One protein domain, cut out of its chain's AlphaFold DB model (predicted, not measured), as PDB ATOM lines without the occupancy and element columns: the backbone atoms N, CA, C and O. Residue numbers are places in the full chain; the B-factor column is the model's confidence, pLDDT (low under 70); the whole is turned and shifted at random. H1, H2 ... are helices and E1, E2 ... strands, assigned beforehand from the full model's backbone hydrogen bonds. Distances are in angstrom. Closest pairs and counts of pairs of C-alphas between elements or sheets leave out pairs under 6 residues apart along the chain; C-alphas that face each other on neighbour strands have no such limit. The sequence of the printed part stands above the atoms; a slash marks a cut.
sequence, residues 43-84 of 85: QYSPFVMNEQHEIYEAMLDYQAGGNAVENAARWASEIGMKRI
ATOM      1  N   GLN A  43     203.238  84.427 164.325       96.75
ATOM      2  CA  GLN A  43     202.704  85.758 164.063       96.75
ATOM      3  C   GLN A  43     202.801  86.092 162.577       96.75
ATOM      4  O   GLN A  43     203.886  86.095 161.997       96.75
ATOM      5  N   TYR A  44     201.667  86.473 161.994       95.88
ATOM      6  CA  TYR A  44     201.596  87.117 160.690       95.88
ATOM      7  C   TYR A  44     200.559  88.228 160.768       95.88
ATOM      8  O   TYR A  44     199.356  87.983 160.707       95.88
ATOM      9  N   SER A  45     201.042  89.452 160.980       83.44
ATOM     10  CA  SER A  45     200.198  90.616 161.262       83.44
ATOM     11  C   SER A  45     199.031  90.730 160.266       83.44
ATOM     12  O   SER A  45     199.282  90.657 159.060       83.44
ATOM     13  N   PRO A  46     197.775  90.927 160.725       93.19
ATOM     14  CA  PRO A  46     197.311  91.229 162.092       93.19
ATOM     15  C   PRO A  46     197.036  90.007 162.998       93.19
ATOM     16  O   PRO A  46     196.414  90.160 164.047       93.19
ATOM     17  N   PHE A  47     197.472  88.806 162.622       95.44
ATOM     18  CA  PHE A  47     197.104  87.555 163.288       95.44
ATOM     19  C   PHE A  47     198.247  86.979 164.134       95.44
ATOM     20  O   PHE A  47     199.424  87.054 163.765       95.44
ATOM     21  N   VAL A  48     197.885  86.388 165.274       96.75
ATOM     22  CA  VAL A  48     198.774  85.640 166.172       96.75
ATOM     23  C   VAL A  48     198.051  84.348 166.534       96.75
ATOM     24  O   VAL A  48     196.963  84.424 167.095       96.75
ATOM     25  N   MET A  49     198.640  83.206 166.189       97.00
ATOM     26  CA  MET A  49     198.096  81.861 166.422       97.00
ATOM     27  C   MET A  49     199.197  80.926 166.946       97.00
ATOM     28  O   MET A  49     200.345  81.351 167.117       97.00
ATOM     29  N   ASN A  50     198.865  79.660 167.205       97.75
ATOM     30  CA  ASN A  50     199.812  78.674 167.714       97.75
ATOM     31  C   ASN A  50     200.519  77.909 166.579       97.75
ATOM     32  O   ASN A  50     201.672  77.506 166.734       97.75
ATOM     33  N   GLU A  51     199.886  77.766 165.413       97.88
ATOM     34  CA  GLU A  51     200.421  77.057 164.252       97.88
ATOM     35  C   GLU A  51     200.342  77.859 162.941       97.88
ATOM     36  O   GLU A  51     199.545  78.778 162.758       97.88
ATOM     37  N   GLN A  52     201.174  77.484 161.962       97.38
ATOM     38  CA  GLN A  52     201.227  78.162 160.662       97.38
ATOM     39  C   GLN A  52     199.943  77.976 159.834       97.38
ATOM     40  O   GLN A  52     199.595  78.861 159.054       97.38
ATOM     41  N   HIS A  53     199.248  76.843 159.973       97.50
ATOM     42  CA  HIS A  53     198.012  76.585 159.231       97.50
ATOM     43  C   HIS A  53     196.853  77.466 159.725       97.50
ATOM     44  O   HIS A  53     196.137  78.033 158.905       97.50
ATOM     45  N   GLU A  54     196.765  77.694 161.036       97.19
ATOM     46  CA  GLU A  54     195.778  78.580 161.666       97.19
ATOM     47  C   GLU A  54     195.922  80.033 161.189       97.19
ATOM     48  O   GLU A  54     194.938  80.749 161.024       97.19
ATOM     49  N   ILE A  55     197.151  80.477 160.899       97.31
ATOM     50  CA  ILE A  55     197.388  81.784 160.271       97.31
ATOM     51  C   ILE A  55     196.766  81.851 158.869       97.31
ATOM     52  O   ILE A  55     196.170  82.871 158.515       97.31
ATOM     53  N   TYR A  56     196.903  80.794 158.059       95.56
ATOM     54  CA  TYR A  56     196.295  80.760 156.727       95.56
ATOM     55  C   TYR A  56     194.767  80.745 156.814       95.56
ATOM     56  O   TYR A  56     194.116  81.457 156.053       95.56
ATOM     57  N   GLU A  57     194.204  79.996 157.760       95.75
ATOM     58  CA  GLU A  57     192.763  79.979 158.023       95.75
ATOM     59  C   GLU A  57     192.252  81.358 158.453       95.75
ATOM     60  O   GLU A  57     191.330  81.880 157.833       95.75
ATOM     61  N   ALA A  58     192.916  82.015 159.409       94.88
ATOM     62  CA  ALA A  58     192.561  83.365 159.851       94.88
ATOM     63  C   ALA A  58     192.622  84.396 158.710       94.88
ATOM     64  O   ALA A  58     191.792  85.304 158.624       94.88
ATOM     65  N   MET A  59     193.590  84.253 157.801       93.38
ATOM     66  CA  MET A  59     193.700  85.108 156.623       93.38
ATOM     67  C   MET A  59     192.559  84.866 155.628       93.38
ATOM     68  O   MET A  59     192.020  85.833 155.086       93.38
ATOM     69  N   LEU A  60     192.180  83.605 155.398       93.31
ATOM     70  CA  LEU A  60     191.034  83.255 154.558       93.31
ATOM     71  C   LEU A  60     189.728  83.771 155.165       93.31
ATOM     72  O   LEU A  60     188.940  84.381 154.444       93.31
ATOM     73  N   ASP A  61     189.535  83.617 156.475       93.00
ATOM     74  CA  ASP A  61     188.377  84.156 157.189       93.00
ATOM     75  C   ASP A  61     188.318  85.681 157.059       93.00
ATOM     76  O   ASP A  61     187.288  86.234 156.677       93.00
ATOM     77  N   TYR A  62     189.431  86.389 157.247       91.25
ATOM     78  CA  TYR A  62     189.464  87.838 157.051       91.25
ATOM     79  C   TYR A  62     189.113  88.270 155.622       91.25
ATOM     80  O   TYR A  62     188.360  89.226 155.432       91.25
ATOM     81  N   GLN A  63     189.623  87.566 154.611       89.50
ATOM     82  CA  GLN A  63     189.337  87.876 153.207       89.50
ATOM     83  C   GLN A  63     187.894  87.549 152.809       89.50
ATOM     84  O   GLN A  63     187.295  88.282 152.021       89.50
ATOM     85  N   ALA A  64     187.341  86.461 153.340       90.25
ATOM     86  CA  ALA A  64     185.992  86.002 153.037       90.25
ATOM     87  C   ALA A  64     184.909  86.688 153.888       90.25
ATOM     88  O   ALA A  64     183.726  86.539 153.584       90.25
ATOM     89  N   GLY A  65     185.285  87.427 154.942       85.00
ATOM     90  CA  GLY A  65     184.338  87.841 155.982       85.00
ATOM     91  C   GLY A  65     183.763  86.625 156.718       85.00
ATOM     92  O   GLY A  65     182.559  86.551 156.941       85.00
ATOM     93  N   GLY A  66     184.620  85.640 156.981       84.88
ATOM     94  CA  GLY A  66     184.338  84.411 157.707       84.88
ATOM     95  C   GLY A  66     184.377  84.607 159.221       84.88
ATOM     96  O   GLY A  66     184.067  85.685 159.734       84.88
ATOM     97  N   ASN A  67     184.728  83.543 159.938       82.12
ATOM     98  CA  ASN A  67     184.528  83.450 161.384       82.12
ATOM     99  C   ASN A  67     185.160  84.623 162.151       82.12
ATOM    100  O   ASN A  67     186.299  85.010 161.894       82.12
ATOM    101  N   ALA A  68     184.420  85.166 163.122       82.06
ATOM    102  CA  ALA A  68     184.797  86.291 163.987       82.06
ATOM    103  C   ALA A  68     184.989  87.655 163.288       82.06
ATOM    104  O   ALA A  68     185.215  88.665 163.961       82.06
ATOM    105  N   VAL A  69     184.883  87.716 161.957       87.00
ATOM    106  CA  VAL A  69     185.052  88.926 161.133       87.00
ATOM    107  C   VAL A  69     183.927  89.082 160.105       87.00
ATOM    108  O   VAL A  69     184.085  89.728 159.071       87.00
ATOM    109  N   GLU A  70     182.738  88.574 160.423       91.31
ATOM    110  CA  GLU A  70     181.585  88.484 159.517       91.31
ATOM    111  C   GLU A  70     181.109  89.860 159.029       91.31
ATOM    112  O   GLU A  70     180.590  90.030 157.923       91.31
ATOM    113  N   ASN A  71     181.315  90.883 159.858       87.88
ATOM    114  CA  ASN A  71     180.944  92.258 159.547       87.88
ATOM    115  C   ASN A  71     182.070  93.062 158.887       87.88
ATOM    116  O   ASN A  71     181.822  94.191 158.458       87.88
ATOM    117  N   ALA A  72     183.288  92.517 158.771       84.06
ATOM    118  CA  ALA A  72     184.447  93.256 158.272       84.06
ATOM    119  C   ALA A  72     184.232  93.779 156.846       84.06
ATOM    120  O   ALA A  72     184.561  94.925 156.554       84.06
ATOM    121  N   ALA A  73     183.578  92.994 155.984       81.25
ATOM    122  CA  ALA A  73     183.287  93.388 154.605       81.25
ATOM    123  C   ALA A  73     182.315  94.580 154.488       81.25
ATOM    124  O   ALA A  73     182.279  95.253 153.460       81.25
ATOM    125  N   ARG A  74     181.491  94.831 155.514       85.19
ATOM    126  CA  ARG A  74     180.437  95.863 155.493       85.19
ATOM    127  C   ARG A  74     180.746  97.059 156.382       85.19
ATOM    128  O   ARG A  74     180.048  98.069 156.307       85.19
ATOM    129  N   TRP A  75     181.745  96.944 157.246       87.50
ATOM    130  CA  TRP A  75     182.047  97.957 158.237       87.50
ATOM    131  C   TRP A  75     183.011  99.010 157.687       87.50
ATOM    132  O   TRP A  75     184.073  98.699 157.155       87.50
ATOM    133  N   ALA A  76     182.659 100.279 157.875       88.94
ATOM    134  CA  ALA A  76     183.542 101.410 157.638       88.94
ATOM    135  C   ALA A  76     183.340 102.443 158.752       88.94
ATOM    136  O   ALA A  76     182.215 102.862 159.021       88.94
ATOM    137  N   SER A  77     184.426 102.863 159.408       91.25
ATOM    138  CA  SER A  77     184.329 103.864 160.478       91.25
ATOM    139  C   SER A  77     184.111 105.279 159.935       91.25
ATOM    140  O   SER A  77     184.805 105.735 159.023       91.25
ATOM    141  N   GLU A  78     183.208 106.027 160.573       91.19
ATOM    142  CA  GLU A  78     182.987 107.448 160.274       91.19
ATOM    143  C   GLU A  78     184.235 108.302 160.560       91.19
ATOM    144  O   GLU A  78     184.556 109.223 159.808       91.19
ATOM    145  N   ILE A  79     184.964 107.984 161.637       90.56
ATOM    146  CA  ILE A  79     186.185 108.700 162.043       90.56
ATOM    147  C   ILE A  79     187.309 108.479 161.024       90.56
ATOM    148  O   ILE A  79     188.012 109.428 160.676       90.56
ATOM    149  N   GLY A  80     187.472 107.250 160.519       82.81
ATOM    150  CA  GLY A  80     188.463 106.938 159.488       82.81
ATOM    151  C   GLY A  80     188.174 107.657 158.173       82.81
ATOM    152  O   GLY A  80     189.087 108.187 157.548       82.81
ATOM    153  N   MET A  81     186.896 107.770 157.799       75.81
ATOM    154  CA  MET A  81     186.487 108.443 156.565       75.81
ATOM    155  C   MET A  81     186.697 109.968 156.610       75.81
ATOM    156  O   MET A  81     187.043 110.573 155.597       75.81
ATOM    157  N   LYS A  82     186.547 110.604 157.784       75.12
ATOM    158  CA  LYS A  82     186.773 112.054 157.967       75.12
ATOM    159  C   LYS A  82     188.243 112.481 157.867       75.12
ATOM    160  O   LYS A  82     188.498 113.662 157.685       75.12
ATOM    161  N   ARG A  83     189.203 111.557 157.994       61.25
ATOM    162  CA  ARG A  83     190.654 111.836 157.938       61.25
ATOM    163  C   ARG A  83     191.259 111.783 156.528       61.25
ATOM    164  O   ARG A  83     192.440 112.078 156.383       61.25
ATOM    165  N   ILE A  84     190.477 111.387 155.521       61.03
ATOM    166  CA  ILE A  84     190.921 111.197 154.123       61.03
ATOM    167  C   ILE A  84     190.368 112.308 153.196       61.03
ATOM    168  O   ILE A  84     190.654 112.322 152.002       61.03
TER     169      ILE A  84
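This is residues 43 to 84 of the 85 residues of the protein "Pirin C-terminal cupin domain-containing protein" of Blyttiomyces helicus (UniProt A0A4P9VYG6). A single helix, H1, makes a small body with the short strand E1, which is followed by a tight turn at residues 50 to 51 that leads back into the helix, and a long arm runs off beyond the helix's far side, past residue 64. Residues 75 to 84 stick out at the end of this arm, with the small helix H2 in them, and the arm makes much of the length. The printed part has 42 residues with one named strand and two named helices, in the order E1, H1, H2; E1 pairs with no named strand, and the class is mostly helix, with helices holding 18 and strands 3 of the 21 residues in named elements. The whole is loose, with a radius of gyration of the C-alphas of 12.8 A, and the C-alphas span 38 by 18 by 12 A.

H1, the longest helix, takes residues 52 to 64 and measures 18.8 A from first to last C-alpha; C-alpha 52 is at (201.227, 78.162, 160.662) and C-alpha 64 at (185.992, 86.002, 153.037). Before it comes E1, residues 47 to 49, 6.6 A from first to last C-alpha. H2, residues 78 to 82, measures 6.4 A and ends with C-alpha 82 at (186.773, 112.054, 157.967).

H1 and E1 have 5 pairs of C-alphas within 8 A, and their closest C-alphas are those of Met 49 and Ile 55, 6.2 A apart. The centres of E1 and H1 are 9.4 A apart. E1 is joined to H1 by a tight link of 2 residues. Residues 43 to 44 make a short antiparallel pairing with residues 47 to 48 of E1. H2 is apart from H1, and it is apart from E1. In both H1 and H2 every O i to N i+4 pair is within hydrogen-bond range.

The two C-alphas farthest apart are those of Glu 51 and Lys 82, 38.1 A, and the outline of the whole is a rod. The link from H1 to H2 is long, with 13 residues, 65 to 77, and no named element. Residues 75 to 84, of which 78 to 82 belong to H2, stand free. Without them the body has 32 residues, spans 28 by 14 by 12 A and has a radius of gyration of 9.3 A. The printed part has no cut. The mean pLDDT of the printed part is 89.0; residues 83 to 84 are under 70, and the mean of H2 is 83.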